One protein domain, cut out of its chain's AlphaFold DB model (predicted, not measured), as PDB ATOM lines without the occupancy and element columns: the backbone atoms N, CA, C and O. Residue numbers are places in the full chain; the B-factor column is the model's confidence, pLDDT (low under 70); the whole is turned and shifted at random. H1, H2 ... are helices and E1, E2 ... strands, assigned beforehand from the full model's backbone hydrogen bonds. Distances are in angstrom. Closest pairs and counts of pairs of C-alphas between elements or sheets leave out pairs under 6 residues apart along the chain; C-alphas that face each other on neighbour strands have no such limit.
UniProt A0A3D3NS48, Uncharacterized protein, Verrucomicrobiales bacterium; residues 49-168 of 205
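AT A GLANCE: This is residues 49 to 168 of the 205 residues of an uncharacterized protein of Verrucomicrobiales bacterium (UniProt A0A3D3NS48). A twisted sheet of six antiparallel strands, with the long hairpin of E2 and E3 in it, has two short helices, H1 and H2, over one face. After H2, residues 109 to 139 run past the edge strand E4 and loop over to the opposite face. The 120 printed residues have two named helices and six named strands, along the chain E1 H1 E2 E3 H2 E4 E5 E6; the sheet's order is E1 E2 E3 E6 E5 E4. The class is mixed; the whole is compact, with a radius of gyration of the C-alphas of 13.9 A and spans of 44 by 36 by 27 A.

HOW THE PARTS SIT: Edge strand E1, residues 49 to 52, is antiparallel to E2, residues 72 to 83; N 50 and O 80, 2.8 A apart, are within hydrogen-bond range. H1, residues 55 to 63, is on the sheet at a height over the sheet of 7.4 A; its closest C-alpha to E2 is that of Pro 55, 5.1 A from that of Ala 76. H1 runs across the strands, at 74 degrees to E2 on the local plane. E3, residues 86 to 97, forms a hairpin with E2, N 79 to O 91 being 2.8 A. H2, residues 100 to 108, is on the same face at a height over the sheet of 10.4 A, only just apart from H1, at 8.3 A; sheet and helices make two layers, helices on one face of a sheet. E4, residues 140 to 143, E5, residues 150 to 154, and E6, residues 159 to 167, form a meander, each strand the antiparallel neighbour of the one before; N 142 to O 151 and N 152 to O 161 are both 2.8 A. E6 is also antiparallel to E3, N 94 to O 162 being 2.8 A. In H1 and H2 every O i to N i+4 pair is within hydrogen-bond range.

IN THESE COORDINATES: E1 begins at C-alpha 49, (154.698, 215.575, 169.969). E2 is 33.5 A long and bends by 52 degrees at residue 75; E3 is 32.5 A and bends by 68 degrees at residue 89. H1 measures 12.0 A, H2 10.4 A and E6 27.7 A, ending at C-alpha 167, (153.358, 204.909, 161.203).

THE WHOLE: The C-alphas of Glu 84 and Glu 156 are the two farthest apart, 45.5 A. The printed part has no cut, its long link is H2 to E4, and no printed residue is under 70 in pLDDT.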
ATOM      1  N   LEU A  49     156.021 215.336 170.539       90.12
ATOM      2  CA  LEU A  49     154.698 215.575 169.969       90.12
ATOM      3  C   LEU A  49     154.601 216.995 169.390       90.12
ATOM      4  O   LEU A  49     154.907 217.983 170.060       90.12
ATOM      5  N   VAL A  50     154.147 217.093 168.147       92.19
ATOM      6  CA  VAL A  50     153.810 218.335 167.450       92.19
ATOM      7  C   VAL A  50     152.344 218.278 167.045       92.19
ATOM      8  O   VAL A  50     151.932 217.354 166.346       92.19
ATOM      9  N   THR A  51     151.576 219.291 167.439       92.62
ATOM     10  CA  THR A  51     150.173 219.433 167.043       92.62
ATOM     11  C   THR A  51     150.034 220.545 166.011       92.62
ATOM     12  O   THR A  51     150.409 221.688 166.265       92.62
ATOM     13  N   VAL A  52     149.488 220.210 164.845       89.94
ATOM     14  CA  VAL A  52     149.081 221.152 163.799       89.94
ATOM     15  C   VAL A  52     147.566 221.308 163.878       89.94
ATOM     16  O   VAL A  52     146.840 220.316 163.821       89.94
ATOM     17  N   ALA A  53     147.100 222.547 164.015       88.94
ATOM     18  CA  ALA A  53     145.680 222.871 164.172       88.94
ATOM     19  C   ALA A  53     145.145 223.816 163.081       88.94
ATOM     20  O   ALA A  53     143.987 224.214 163.155       88.94
ATOM     21  N   ASP A  54     145.957 224.183 162.078       96.00
ATOM     22  CA  ASP A  54     145.452 224.931 160.922       96.00
ATOM     23  C   ASP A  54     144.446 224.061 160.148       96.00
ATOM     24  O   ASP A  54     144.833 223.004 159.630       96.00
ATOM     25  N   PRO A  55     143.159 224.450 160.066       96.00
ATOM     26  CA  PRO A  55     142.143 223.548 159.543       96.00
ATOM     27  C   PRO A  55     142.349 223.182 158.076       96.00
ATOM     28  O   PRO A  55     142.145 222.029 157.698       96.00
ATOM     29  N   ALA A  56     142.785 224.139 157.255       96.38
ATOM     30  CA  ALA A  56     142.995 223.918 155.831       96.38
ATOM     31  C   ALA A  56     144.204 223.008 155.575       96.38
ATOM     32  O   ALA A  56     144.122 222.109 154.735       96.38
ATOM     33  N   GLU A  57     145.300 223.186 156.318       97.25
ATOM     34  CA  GLU A  57     146.475 222.320 156.235       97.25
ATOM     35  C   GLU A  57     146.135 220.887 156.661       97.25
ATOM     36  O   GLU A  57     146.475 219.933 155.952       97.25
ATOM     37  N   VAL A  58     145.443 220.711 157.791       97.75
ATOM     38  CA  VAL A  58     145.049 219.381 158.279       97.75
ATOM     39  C   VAL A  58     144.115 218.697 157.282       97.75
ATOM     40  O   VAL A  58     144.351 217.541 156.930       97.75
ATOM     41  N   PHE A  59     143.118 219.419 156.764       98.19
ATOM     42  CA  PHE A  59     142.219 218.922 155.722       98.19
ATOM     43  C   PHE A  59     142.980 218.479 154.473       98.19
ATOM     44  O   PHE A  59     142.763 217.376 153.971       98.19
ATOM     45  N   GLN A  60     143.927 219.298 154.007       97.56
ATOM     46  CA  GLN A  60     144.720 218.977 152.828       97.56
ATOM     47  C   GLN A  60     145.563 217.716 153.014       97.56
ATOM     48  O   GLN A  60     145.666 216.909 152.090       97.56
ATOM     49  N   LYS A  61     146.147 217.514 154.198       95.56
ATOM     50  CA  LYS A  61     146.913 216.293 154.490       95.56
ATOM     51  C   LYS A  61     146.024 215.062 154.642       95.56
ATOM     52  O   LYS A  61     146.451 213.985 154.241       95.56
ATOM     53  N   ALA A  62     144.832 215.219 155.214       97.00
ATOM     54  CA  ALA A  62     143.901 214.121 155.459       97.00
ATOM     55  C   ALA A  62     143.264 213.594 154.169       97.00
ATOM     56  O   ALA A  62     143.228 212.387 153.951       97.00
ATOM     57  N   PHE A  63     142.788 214.495 153.308       96.75
ATOM     58  CA  PHE A  63     142.014 214.125 152.121       96.75
ATOM     59  C   PHE A  63     142.782 214.283 150.804       96.75
ATOM     60  O   PHE A  63     142.211 214.077 149.740       96.75
ATOM     61  N   TRP A  64     144.059 214.680 150.853       95.69
ATOM     62  CA  TRP A  64     144.914 214.932 149.678       95.69
ATOM     63  C   TRP A  64     144.320 215.922 148.664       95.69
ATOM     64  O   TRP A  64     144.675 215.931 147.486       95.69
ATOM     65  N   LYS A  65     143.446 216.811 149.144       95.50
ATOM     66  CA  LYS A  65     142.795 217.870 148.371       95.50
ATOM     67  C   LYS A  65     142.581 219.098 149.242       95.50
ATOM     68  O   LYS A  65     142.460 218.990 150.456       95.50
ATOM     69  N   ARG A  66     142.506 220.277 148.633       97.25
ATOM     70  CA  ARG A  66     142.108 221.490 149.363       97.25
ATOM     71  C   ARG A  66     140.609 221.446 149.690       97.25
ATOM     72  O   ARG A  66     139.866 220.834 148.915       97.25
ATOM     73  N   PRO A  67     140.171 222.086 150.788       97.31
ATOM     74  CA  PRO A  67     138.747 222.273 151.032       97.31
ATOM     75  C   PRO A  67     138.136 223.102 149.901       97.31
ATOM     76  O   PRO A  67     138.752 224.058 149.416       97.31
ATOM     77  N   ALA A  68     136.950 222.702 149.455       97.31
ATOM     78  CA  ALA A  68     136.143 223.484 148.534       97.31
ATOM     79  C   ALA A  68     135.476 224.656 149.275       97.31
ATOM     80  O   ALA A  68     135.491 224.732 150.502       97.31
ATOM     81  N   ALA A  69     134.901 225.601 148.529       96.62
ATOM     82  CA  ALA A  69     134.279 226.789 149.119       96.62
ATOM     83  C   ALA A  69     133.008 226.477 149.934       96.62
ATOM     84  O   ALA A  69     132.622 227.267 150.791       96.62
ATOM     85  N   ASP A  70     132.354 225.349 149.656       97.31
ATOM     86  CA  ASP A  70     131.166 224.856 150.354       97.31
ATOM     87  C   ASP A  70     131.496 223.919 151.532       97.31
ATOM     88  O   ASP A  70     130.612 223.615 152.334       97.31
ATOM     89  N   ASP A  71     132.760 223.514 151.699       98.06
ATOM     90  CA  ASP A  71     133.213 222.761 152.868       98.06
ATOM     91  C   ASP A  71     133.339 223.690 154.085       98.06
ATOM     92  O   ASP A  71     134.099 224.660 154.083       98.06
ATOM     93  N   THR A  72     132.641 223.370 155.179       98.38
ATOM     94  CA  THR A  72     132.792 224.102 156.451       98.38
ATOM     95  C   THR A  72     133.508 223.238 157.479       98.38
ATOM     96  O   THR A  72     132.891 222.380 158.115       98.38
ATOM     97  N   ILE A  73     134.812 223.459 157.659       98.25
ATOM     98  CA  ILE A  73     135.612 222.742 158.663       98.25
ATOM     99  C   ILE A  73     135.286 223.308 160.047       98.25
ATOM    100  O   ILE A  73     135.495 224.491 160.304       98.25
ATOM    101  N   LEU A  74     134.760 222.463 160.935       98.06
ATOM    102  CA  LEU A  74     134.379 222.842 162.298       98.06
ATOM    103  C   LEU A  74     135.553 222.674 163.261       98.06
ATOM    104  O   LEU A  74     135.844 223.563 164.056       98.06
ATOM    105  N   HIS A  75     136.237 221.533 163.163       98.19
ATOM    106  CA  HIS A  75     137.408 221.206 163.967       98.19
ATOM    107  C   HIS A  75     138.381 220.377 163.142       98.19
ATOM    108  O   HIS A  75     137.970 219.529 162.349       98.19
ATOM    109  N   ALA A  76     139.672 220.601 163.348       98.06
ATOM    110  CA  ALA A  76     140.711 219.811 162.722       98.06
ATOM    111  C   ALA A  76     141.968 219.837 163.589       98.06
ATOM    112  O   ALA A  76     142.389 220.890 164.063       98.06
ATOM    113  N   GLU A  77     142.562 218.672 163.789       98.00
ATOM    114  CA  GLU A  77     143.790 218.521 164.555       98.00
ATOM    115  C   GLU A  77     144.629 217.401 163.947       98.00
ATOM    116  O   GLU A  77     144.115 216.330 163.620       98.00
ATOM    117  N   ARG A  78     145.933 217.632 163.818       97.38
ATOM    118  CA  ARG A  78     146.908 216.613 163.442       97.38
ATOM    119  C   ARG A  78     148.011 216.551 164.483       97.38
ATOM    120  O   ARG A  78     148.662 217.549 164.765       97.38
ATOM    121  N   ARG A  79     148.247 215.355 165.001       97.06
ATOM    122  CA  ARG A  79     149.307 215.007 165.941       97.06
ATOM    123  C   ARG A  79     150.405 214.270 165.195       97.06
ATOM    124  O   ARG A  79     150.140 213.294 164.494       97.06
ATOM    125  N   GLU A  80     151.634 214.735 165.339       95.06
ATOM    126  CA  GLU A  80     152.825 214.093 164.799       95.06
ATOM    127  C   GLU A  80     153.816 213.869 165.927       95.06
ATOM    128  O   GLU A  80     154.254 214.816 166.576       95.06
ATOM    129  N   TRP A  81     154.200 212.621 166.128       93.69
ATOM    130  CA  TRP A  81     155.293 212.254 167.003       93.69
ATOM    131  C   TRP A  81     156.572 212.221 166.172       93.69
ATOM    132  O   TRP A  81     156.589 211.645 165.081       93.69
ATOM    133  N   LYS A  82     157.606 212.929 166.630       90.88
ATOM    134  CA  LYS A  82     158.847 213.146 165.879       90.88
ATOM    135  C   LYS A  82     160.061 212.670 166.658       90.88
ATOM    136  O   LYS A  82     160.201 212.993 167.836       90.88
ATOM    137  N   THR A  83     160.951 211.983 165.959       87.31
ATOM    138  CA  THR A  83     162.315 211.652 166.380       87.31
ATOM    139  C   THR A  83     163.314 212.452 165.533       87.31
ATOM    140  O   THR A  83     162.915 213.304 164.730       87.31
ATOM    141  N   GLU A  84     164.617 212.216 165.695       84.62
ATOM    142  CA  GLU A  84     165.647 212.856 164.859       84.62
ATOM    143  C   GLU A  84     165.536 212.443 163.380       84.62
ATOM    144  O   GLU A  84     165.853 213.220 162.481       84.62
ATOM    145  N   GLU A  85     165.012 211.246 163.119       82.56
ATOM    146  CA  GLU A  85     164.856 210.652 161.791       82.56
ATOM    147  C   GLU A  85     163.588 211.124 161.061       82.56
ATOM    148  O   GLU A  85     163.447 210.903 159.856       82.56
ATOM    149  N   GLY A  86     162.666 211.793 161.762       86.88
ATOM    150  CA  GLY A  86     161.444 212.347 161.188       86.88
ATOM    151  C   GLY A  86     160.194 212.022 161.997       86.88
ATOM    152  O   GLY A  86     160.232 211.882 163.213       86.88
ATOM    153  N   VAL A  87     159.047 211.958 161.320       90.19
ATOM    154  CA  VAL A  87     157.790 211.532 161.951       90.19
ATOM    155  C   VAL A  87     157.871 210.026 162.186       90.19
ATOM    156  O   VAL A  87     158.124 209.308 161.223       90.19
ATOM    157  N   SER A  88     157.642 209.571 163.420       91.50
ATOM    158  CA  SER A  88     157.583 208.159 163.846       91.50
ATOM    159  C   SER A  88     156.152 207.616 163.837       91.50
ATOM    160  O   SER A  88     155.907 206.466 163.472       91.50
ATOM    161  N   LYS A  89     155.188 208.465 164.202       92.94
ATOM    162  CA  LYS A  89     153.748 208.194 164.221       92.94
ATOM    163  C   LYS A  89     152.997 209.481 163.914       92.94
ATOM    164  O   LYS A  89     153.424 210.574 164.284       92.94
ATOM    165  N   TRP A  90     151.845 209.359 163.277       95.19
ATOM    166  CA  TRP A  90     150.921 210.470 163.112       95.19
ATOM    167  C   TRP A  90     149.478 210.029 163.324       95.19
ATOM    168  O   TRP A  90     149.124 208.860 163.165       95.19
ATOM    169  N   GLN A  91     148.638 210.993 163.673       97.31
ATOM    170  CA  GLN A  91     147.199 210.835 163.801       97.31
ATOM    171  C   GLN A  91     146.525 212.154 163.451       97.31
ATOM    172  O   GLN A  91     147.072 213.221 163.721       97.31
ATOM    173  N   TRP A  92     145.342 212.110 162.856       98.00
ATOM    174  CA  TRP A  92     144.541 213.309 162.652       98.00
ATOM    175  C   TRP A  92     143.063 213.049 162.910       98.00
ATOM    176  O   TRP A  92     142.589 211.912 162.859       98.00
ATOM    177  N   PHE A  93     142.349 214.129 163.195       98.12
ATOM    178  CA  PHE A  93     140.912 214.169 163.412       98.12
ATOM    179  C   PHE A  93     140.348 215.385 162.686       98.12
ATOM    180  O   PHE A  93     140.927 216.469 162.758       98.12
ATOM    181  N   ILE A  94     139.213 215.223 162.011       98.44
ATOM    182  CA  ILE A  94     138.488 216.303 161.335       98.44
ATOM    183  C   ILE A  94     136.994 216.164 161.620       98.44
ATOM    184  O   ILE A  94     136.449 215.063 161.591       98.44
ATOM    185  N   SER A  95     136.338 217.291 161.868       98.19
ATOM    186  CA  SER A  95     134.887 217.464 161.851       98.19
ATOM    187  C   SER A  95     134.552 218.536 160.820       98.19
ATOM    188  O   SER A  95     135.065 219.655 160.898       98.19
ATOM    189  N   VAL A  96     133.723 218.205 159.836       98.38
ATOM    190  CA  VAL A  96     133.404 219.082 158.704       98.38
ATOM    191  C   VAL A  96     131.936 218.927 158.326       98.38
ATOM    192  O   VAL A  96     131.384 217.831 158.395       98.38
ATOM    193  N   ARG A  97     131.295 220.019 157.907       98.31
ATOM    194  CA  ARG A  97     130.076 219.930 157.096       98.31
ATOM    195  C   ARG A  97     130.507 219.825 155.638       98.31
ATOM    196  O   ARG A  97     131.012 220.822 155.115       98.31
ATOM    197  N   PRO A  98     130.415 218.636 155.025       97.88
ATOM    198  CA  PRO A  98     130.988 218.423 153.712       97.88
ATOM    199  C   PRO A  98     130.132 219.103 152.636       97.88
ATOM    200  O   PRO A  98     128.898 219.060 152.678       97.88
ATOM    201  N   GLY A  99     130.814 219.697 151.664       97.44
ATOM    202  CA  GLY A  99     130.260 220.099 150.384       97.44
ATOM    203  C   GLY A  99     130.001 218.902 149.469       97.44
ATOM    204  O   GLY A  99     130.395 217.763 149.756       97.44
ATOM    205  N   HIS A 100     129.357 219.143 148.326       96.12
ATOM    206  CA  HIS A 100     129.022 218.058 147.393       96.12
ATOM    207  C   HIS A 100     130.282 217.366 146.846       96.12
ATOM    208  O   HIS A 100     130.317 216.138 146.718       96.12
ATOM    209  N   ASP A 101     131.334 218.139 146.582       96.81
ATOM    210  CA  ASP A 101     132.589 217.638 146.020       96.81
ATOM    211  C   ASP A 101     133.379 216.788 147.018       96.81
ATOM    212  O   ASP A 101     134.085 215.856 146.627       96.81
ATOM    213  N   LEU A 102     133.281 217.079 148.318       97.38
ATOM    214  CA  LEU A 102     133.911 216.250 149.343       97.38
ATOM    215  C   LEU A 102     133.178 214.917 149.503       97.38
ATOM    216  O   LEU A 102     133.823 213.870 149.515       97.38
ATOM    217  N   VAL A 103     131.841 214.929 149.545       96.25
ATOM    218  CA  VAL A 103     131.045 213.689 149.570       96.25
ATOM    219  C   VAL A 103     131.300 212.852 148.315       96.25
ATOM    220  O   VAL A 103     131.464 211.635 148.409       96.25
ATOM    221  N   GLY A 104     131.364 213.486 147.141       96.31
ATOM    222  CA  GLY A 104     131.705 212.819 145.886       96.31
ATOM    223  C   GLY A 104     133.043 212.092 145.973       96.31
ATOM    224  O   GLY A 104     133.105 210.890 145.729       96.31
ATOM    225  N   HIS A 105     134.075 212.795 146.429       96.75
ATOM    226  CA  HIS A 105     135.420 212.251 146.556       96.75
ATOM    227  C   HIS A 105     135.529 211.086 147.557       96.75
ATOM    228  O   HIS A 105     136.116 210.042 147.266       96.75
ATOM    229  N   LEU A 106     134.943 211.250 148.747       96.25
ATOM    230  CA  LEU A 106     135.077 210.269 149.826       96.25
ATOM    231  C   LEU A 106     134.177 209.049 149.633       96.25
ATOM    232  O   LEU A 106     134.597 207.937 149.934       96.25
ATOM    233  N   ILE A 107     132.951 209.247 149.141       93.69
ATOM    234  CA  ILE A 107     131.922 208.199 149.123       93.69
ATOM    235  C   ILE A 107     131.677 207.655 147.714       93.69
ATOM    236  O   ILE A 107     131.576 206.443 147.548       93.69
ATOM    237  N   LYS A 108     131.560 208.520 146.696       93.00
ATOM    238  CA  LYS A 108     131.207 208.083 145.329       93.00
ATOM    239  C   LYS A 108     132.422 207.546 144.576       93.00
ATOM    240  O   LYS A 108     132.375 206.445 144.042       93.00
ATOM    241  N   GLU A 109     133.496 208.327 144.542       96.88
ATOM    242  CA  GLU A 109     134.783 207.934 143.952       96.88
ATOM    243  C   GLU A 109     135.513 206.921 144.835       96.88
ATOM    244  O   GLU A 109     136.336 206.151 144.347       96.88
ATOM    245  N   ASN A 110     135.189 206.924 146.132       95.88
ATOM    246  CA  ASN A 110     135.794 206.078 147.144       95.88
ATOM    247  C   ASN A 110     137.330 206.129 147.109       95.88
ATOM    248  O   ASN A 110     138.005 205.097 147.083       95.88
ATOM    249  N   ALA A 111     137.883 207.346 147.109       96.12
ATOM    250  CA  ALA A 111     139.316 207.590 146.939       96.12
ATOM    251  C   ALA A 111     140.212 206.858 147.960       96.12
ATOM    252  O   ALA A 111     141.399 206.658 147.711       96.12
ATOM    253  N   PHE A 112     139.640 206.429 149.089       96.38
ATOM    254  CA  PHE A 112     140.336 205.747 150.183       96.38
ATOM    255  C   PHE A 112     139.932 204.279 150.360       96.38
ATOM    256  O   PHE A 112     140.270 203.674 151.378       96.38
ATOM    257  N   MET A 113     139.220 203.695 149.387       96.81
ATOM    258  CA  MET A 113     138.766 202.297 149.424       96.81
ATOM    259  C   MET A 113     138.021 201.954 150.724       96.81
ATOM    260  O   MET A 113     138.237 200.914 151.348       96.81
ATOM    261  N   LEU A 114     137.161 202.870 151.155       95.88
ATOM    262  CA  LEU A 114     136.331 202.740 152.333       95.88
ATOM    263  C   LEU A 114     135.204 201.736 152.072       95.88
ATOM    264  O   LEU A 114     134.548 201.758 151.028       95.88
ATOM    265  N   ALA A 115     134.960 200.876 153.052       95.81
ATOM    266  CA  ALA A 115     133.803 199.999 153.118       95.81
ATOM    267  C   ALA A 115     132.933 200.402 154.310       95.81
ATOM    268  O   ALA A 115     133.451 200.829 155.344       95.81
ATOM    269  N   LYS A 116     131.610 200.269 154.170       95.31
ATOM    270  CA  LYS A 116     130.675 200.472 155.282       95.31
ATOM    271  C   LYS A 116     130.925 199.398 156.347       95.31
ATOM    272  O   LYS A 116     131.086 198.230 155.999       95.31
ATOM    273  N   LEU A 117     130.988 199.794 157.617       92.94
ATOM    274  CA  LEU A 117     131.117 198.874 158.746       92.94
ATOM    275  C   LEU A 117     129.760 198.580 159.357       92.94
ATOM    276  O   LEU A 117     128.936 199.475 159.549       92.94
ATOM    277  N   GLU A 118     129.604 197.324 159.749       87.88
ATOM    278  CA  GLU A 118     128.527 196.895 160.621       87.88
ATOM    279  C   GLU A 118     128.803 197.334 162.063       87.88
ATOM    280  O   GLU A 118     129.948 197.507 162.493       87.88
ATOM    281  N   GLU A 119     127.737 197.495 162.840       79.31
ATOM    282  CA  GLU A 119     127.792 198.029 164.201       79.31
ATOM    283  C   GLU A 119     128.791 197.275 165.106       79.31
ATOM    284  O   GLU A 119     129.503 197.901 165.890       79.31
ATOM    285  N   GLY A 120     128.913 195.954 164.965       78.19
ATOM    286  CA  GLY A 120     129.814 195.131 165.782       78.19
ATOM    287  C   GLY A 120     131.313 195.325 165.515       78.19
ATOM    288  O   GLY A 120     132.125 194.975 166.367       78.19
ATOM    289  N   ASP A 121     131.697 195.903 164.373       80.38
ATOM    290  CA  ASP A 121     133.095 195.967 163.917       80.38
ATOM    291  C   ASP A 121     133.796 197.304 164.200       80.38
ATOM    292  O   ASP A 121     134.971 197.490 163.857       80.38
ATOM    293  N   ILE A 122     133.077 198.251 164.803       81.56
ATOM    294  CA  ILE A 122     133.519 199.637 164.956       81.56
ATOM    295  C   ILE A 122     134.199 199.806 166.311       81.56
ATOM    296  O   ILE A 122     133.545 199.875 167.352       81.56
ATOM    297  N   LEU A 123     135.524 199.913 166.277       82.25
ATOM    298  CA  LEU A 123     136.337 200.252 167.441       82.25
ATOM    299  C   LEU A 123     136.424 201.776 167.610       82.25
ATOM    300  O   LEU A 123     136.499 202.487 166.599       82.25
ATOM    301  N   PRO A 124     136.483 202.291 168.851       82.62
ATOM    302  CA  PRO A 124     136.746 203.704 169.083       82.62
ATOM    303  C   PRO A 124     138.153 204.089 168.584       82.62
ATOM    304  O   PRO A 124     139.059 203.244 168.527       82.62
ATOM    305  N   PRO A 125     138.370 205.347 168.168       86.88
ATOM    306  CA  PRO A 125     139.714 205.843 167.904       86.88
ATOM    307  C   PRO A 125     140.541 205.920 169.191       86.88
ATOM    308  O   PRO A 125     140.000 206.031 170.288       86.88
ATOM    309  N   GLN A 126     141.866 205.852 169.054       89.25
ATOM    310  CA  GLN A 126     142.771 206.063 170.183       89.25
ATOM    311  C   GLN A 126     142.829 207.551 170.516       89.25
ATOM    312  O   GLN A 126     143.052 208.357 169.615       89.25
ATOM    313  N   GLU A 127     142.648 207.887 171.794       91.94
ATOM    314  CA  GLU A 127     142.812 209.243 172.338       91.94
ATOM    315  C   GLU A 127     142.111 210.347 171.514       91.94
ATOM    316  O   GLU A 127     142.754 211.329 171.124       91.94
ATOM    317  N   PRO A 128     140.805 210.213 171.207       94.38
ATOM    318  CA  PRO A 128     140.092 211.253 170.479       94.38
ATOM    319  C   PRO A 128     140.132 212.586 171.242       94.38
ATOM    320  O   PRO A 128     140.043 212.588 172.473       94.38
ATOM    321  N   PRO A 129     140.236 213.730 170.541       94.69
ATOM    322  CA  PRO A 129     139.930 215.026 171.131       94.69
ATOM    323  C   PRO A 129     138.514 215.035 171.718       94.69
ATOM    324  O   PRO A 129     137.629 214.360 171.197       94.69
ATOM    325  N   GLU A 130     138.277 215.854 172.744       94.88
ATOM    326  CA  GLU A 130     136.974 215.950 173.425       94.88
ATOM    327  C   GLU A 130     135.808 216.262 172.469       94.88
ATOM    328  O   GLU A 130     134.691 215.792 172.663       94.88
ATOM    329  N   TRP A 131     136.075 217.020 171.401       94.88
ATOM    330  CA  TRP A 131     135.085 217.388 170.388       94.88
ATOM    331  C   TRP A 131     134.786 216.278 169.365       94.88
ATOM    332  O   TRP A 131     133.851 216.417 168.574       94.88
ATOM    333  N   PHE A 132     135.577 215.202 169.321       95.25
ATOM    334  CA  PHE A 132     135.360 214.095 168.389       95.25
ATOM    335  C   PHE A 132     134.308 213.131 168.963       95.25
ATOM    336  O   PHE A 132     134.350 212.823 170.155       95.25
ATOM    337  N   PRO A 133     133.348 212.642 168.159       91.50
ATOM    338  CA  PRO A 133     132.210 211.885 168.672       91.50
ATOM    339  C   PRO A 133     132.633 210.604 169.402       91.50
ATOM    340  O   PRO A 133     133.357 209.767 168.861       91.50
ATOM    341  N   ALA A 134     132.125 210.439 170.626       82.94
ATOM    342  CA  ALA A 134     132.307 209.227 171.424       82.94
ATOM    343  C   ALA A 134     131.347 208.092 171.015       82.94
ATOM    344  O   ALA A 134     131.684 206.920 171.171       82.94
ATOM    345  N   SER A 135     130.166 208.440 170.488       79.19
ATOM    346  CA  SER A 135     129.175 207.498 169.951       79.19
ATOM    347  C   SER A 135     129.030 207.677 168.441       79.19
ATOM    348  O   SER A 135     129.230 208.760 167.898       79.19
ATOM    349  N   LYS A 136     128.662 206.588 167.774       83.81
ATOM    350  CA  LYS A 136     128.376 206.511 166.337       83.81
ATOM    351  C   LYS A 136     126.875 206.522 166.029       83.81
ATOM    352  O   LYS A 136     126.494 206.306 164.884       83.81
ATOM    353  N   GLU A 137     126.030 206.702 167.042       87.19
ATOM    354  CA  GLU A 137     124.574 206.724 166.884       87.19
ATOM    355  C   GLU A 137     124.144 207.718 165.797       87.19
ATOM    356  O   GLU A 137     124.582 208.869 165.771       87.19
ATOM    357  N   GLY A 138     123.301 207.254 164.871       87.75
ATOM    358  CA  GLY A 138     122.825 208.052 163.737       87.75
ATOM    359  C   GLY A 138     123.851 208.280 162.619       87.75
ATOM    360  O   GLY A 138     123.521 208.935 161.634       87.75
ATOM    361  N   CYS A 139     125.069 207.739 162.729       92.94
ATOM    362  CA  CYS A 139     126.098 207.857 161.698       92.94
ATOM    363  C   CYS A 139     126.227 206.576 160.873       92.94
ATOM    364  O   CYS A 139     126.291 205.468 161.403       92.94
ATOM    365  N   GLU A 140     126.396 206.730 159.562       94.62
ATOM    366  CA  GLU A 140     126.987 205.675 158.747       94.62
ATOM    367  C   GLU A 140     128.499 205.672 158.958       94.62
ATOM    368  O   GLU A 140     129.147 206.709 158.816       94.62
ATOM    369  N   VAL A 141     129.071 204.513 159.284       95.19
ATOM    370  CA  VAL A 141     130.512 204.391 159.512       95.19
ATOM    371  C   VAL A 141     131.166 203.663 158.352       95.19
ATOM    372  O   VAL A 141     130.729 202.582 157.963       95.19
ATOM    373  N   PHE A 142     132.228 204.250 157.818       95.94
ATOM    374  CA  PHE A 142     133.053 203.687 156.761       95.94
ATOM    375  C   PHE A 142     134.503 203.606 157.230       95.94
ATOM    376  O   PHE A 142     134.950 204.459 157.996       95.94
ATOM    377  N   ALA A 143     135.254 202.610 156.770       95.69
ATOM    378  CA  ALA A 143     136.687 202.532 157.026       95.69
ATOM    379  C   ALA A 143     137.432 201.824 155.904       95.69
ATOM    380  O   ALA A 143     136.861 201.018 155.170       95.69
ATOM    381  N   ASN A 144     138.726 202.109 155.804       95.12
ATOM    382  CA  ASN A 144     139.625 201.359 154.939       95.12
ATOM    383  C   ASN A 144     139.902 199.947 155.504       95.12
ATOM    384  O   ASN A 144     139.522 199.610 156.628       95.12
ATOM    385  N   ALA A 145     140.616 199.118 154.740       93.75
ATOM    386  CA  ALA A 145     140.914 197.735 155.125       93.75
ATOM    387  C   ALA A 145     141.667 197.602 156.467       93.75
ATOM    388  O   ALA A 145     141.430 196.649 157.209       93.75
ATOM    389  N   SER A 146     142.545 198.555 156.809       91.56
ATOM    390  CA  SER A 146     143.265 198.575 158.093       91.56
ATOM    391  C   SER A 146     142.421 199.085 159.263       91.56
ATOM    392  O   SER A 146     142.885 199.050 160.402       91.56
ATOM    393  N   LYS A 147     141.203 199.583 159.003       92.31
ATOM    394  CA  LYS A 147     140.313 200.245 159.969       92.31
ATOM    395  C   LYS A 147     140.938 201.470 160.660       92.31
ATOM    396  O   LYS A 147     140.396 201.950 161.658       92.31
ATOM    397  N   SER A 148     142.069 201.975 160.156       92.56
ATOM    398  CA  SER A 148     142.750 203.146 160.715       92.56
ATOM    399  C   SER A 148     142.030 204.418 160.287       92.56
ATOM    400  O   SER A 148     141.599 205.187 161.152       92.56
ATOM    401  N   PHE A 149     141.791 204.557 158.977       95.88
ATOM    402  CA  PHE A 149     140.967 205.615 158.418       95.88
ATOM    403  C   PHE A 149     139.516 205.221 158.637       95.88
ATOM    404  O   PHE A 149     139.029 204.282 158.011       95.88
ATOM    405  N   ARG A 150     138.827 205.957 159.509       95.19
ATOM    406  CA  ARG A 150     137.380 205.893 159.700       95.19
ATOM    407  C   ARG A 150     136.698 207.209 159.347       95.19
ATOM    408  O   ARG A 150     137.234 208.286 159.597       95.19
ATOM    409  N   LEU A 151     135.483 207.094 158.831       96.50
ATOM    410  CA  LEU A 151     134.575 208.183 158.501       96.50
ATOM    411  C   LEU A 151     133.218 207.877 159.133       96.50
ATOM    412  O   LEU A 151     132.662 206.811 158.898       96.50
ATOM    413  N   LEU A 152     132.703 208.793 159.944       96.12
ATOM    414  CA  LEU A 152     131.374 208.751 160.540       96.12
ATOM    415  C   LEU A 152     130.557 209.860 159.883       96.12
ATOM    416  O   LEU A 152     130.896 211.038 160.016       96.12
ATOM    417  N   TRP A 153     129.508 209.492 159.155       96.44
ATOM    418  CA  TRP A 153     128.673 210.432 158.419       96.44
ATOM    419  C   TRP A 153     127.246 210.442 158.952       96.44
ATOM    420  O   TRP A 153     126.485 209.497 158.742       96.44
ATOM    421  N   ASP A 154     126.880 211.544 159.597       95.94
ATOM    422  CA  ASP A 154     125.498 211.891 159.901       95.94
ATOM    423  C   ASP A 154     124.922 212.655 158.698       95.94
ATOM    424  O   ASP A 154     125.218 213.836 158.470       95.94
ATOM    425  N   ARG A 155     124.123 211.956 157.884       94.88
ATOM    426  CA  ARG A 155     123.504 212.537 156.683       94.88
ATOM    427  C   ARG A 155     122.432 213.567 157.021       94.88
ATOM    428  O   ARG A 155     122.269 214.521 156.267       94.88
ATOM    429  N   GLU A 156     121.717 213.385 158.128       94.88
ATOM    430  CA  GLU A 156     120.618 214.269 158.526       94.88
ATOM    431  C   GLU A 156     121.147 215.634 158.964       94.88
ATOM    432  O   GLU A 156     120.596 216.669 158.591       94.88
ATOM    433  N   LYS A 157     122.258 215.649 159.707       95.12
ATOM    434  CA  LYS A 157     122.909 216.885 160.167       95.12
ATOM    435  C   LYS A 157     123.925 217.457 159.176       95.12
ATOM    436  O   LYS A 157     124.516 218.501 159.461       95.12
ATOM    437  N   ASN A 158     124.138 216.784 158.043       96.62
ATOM    438  CA  ASN A 158     125.236 217.033 157.110       96.62
ATOM    439  C   ASN A 158     126.576 217.224 157.841       96.62
ATOM    440  O   ASN A 158     127.237 218.255 157.705       96.62
ATOM    441  N   LEU A 159     126.934 216.250 158.676       97.31
ATOM    442  CA  LEU A 159     128.117 216.306 159.524       97.31
ATOM    443  C   LEU A 159     128.969 215.060 159.311       97.31
ATOM    444  O   LEU A 159     128.491 213.933 159.410       97.31
ATOM    445  N   LEU A 160     130.243 215.281 159.003       97.44
ATOM    446  CA  LEU A 160     131.215 214.236 158.742       97.44
ATOM    447  C   LEU A 160     132.367 214.367 159.730       97.44
ATOM    448  O   LEU A 160     133.049 215.392 159.787       97.44
ATOM    449  N   HIS A 161     132.594 213.300 160.483       97.69
ATOM    450  CA  HIS A 161     133.764 213.143 161.331       97.69
ATOM    451  C   HIS A 161     134.695 212.120 160.701       97.69
ATOM    452  O   HIS A 161     134.258 211.048 160.292       97.69
ATOM    453  N   ALA A 162     135.982 212.422 160.631       97.62
ATOM    454  CA  ALA A 162     136.968 211.512 160.077       97.62
ATOM    455  C   ALA A 162     138.230 211.489 160.930       97.62
ATOM    456  O   ALA A 162     138.614 212.490 161.536       97.62
ATOM    457  N   THR A 163     138.880 210.337 160.966       97.88
ATOM    458  CA  THR A 163     140.170 210.162 161.625       97.88
ATOM    459  C   THR A 163     140.974 209.110 160.896       97.88
ATOM    460  O   THR A 163     140.405 208.151 160.381       97.88
ATOM    461  N   ASP A 164     142.289 209.272 160.889       97.00
ATOM    462  CA  ASP A 164     143.227 208.230 160.499       97.00
ATOM    463  C   ASP A 164     144.495 208.351 161.344       97.00
ATOM    464  O   ASP A 164     144.793 209.389 161.948       97.00
ATOM    465  N   SER A 165     145.246 207.264 161.390       95.56
ATOM    466  CA  SER A 165     146.510 207.167 162.098       95.56
ATOM    467  C   SER A 165     147.435 206.223 161.360       95.56
ATOM    468  O   SER A 165     146.995 205.190 160.857       95.56
ATOM    469  N   GLY A 166     148.726 206.516 161.386       93.44
ATOM    470  CA  GLY A 166     149.709 205.672 160.735       93.44
ATOM    471  C   GLY A 166     151.085 205.780 161.357       93.44
ATOM    472  O   GLY A 166     151.384 206.677 162.153       93.44
ATOM    473  N   GLY A 167     151.929 204.832 160.961       90.94
ATOM    474  CA  GLY A 167     153.358 204.909 161.203       90.94
ATOM    475  C   GLY A 167     154.005 205.990 160.344       90.94
ATOM    476  O   GLY A 167     153.504 206.392 159.289       90.94
ATOM    477  N   GLY A 168     155.134 206.461 160.838       83.25
ATOM    478  CA  GLY A 168     156.093 207.264 160.116       83.25
ATOM    479  C   GLY A 168     157.012 206.439 159.219       83.25
ATOM    480  O   GLY A 168     156.817 205.235 159.034       83.25
TER     481      GLY A 168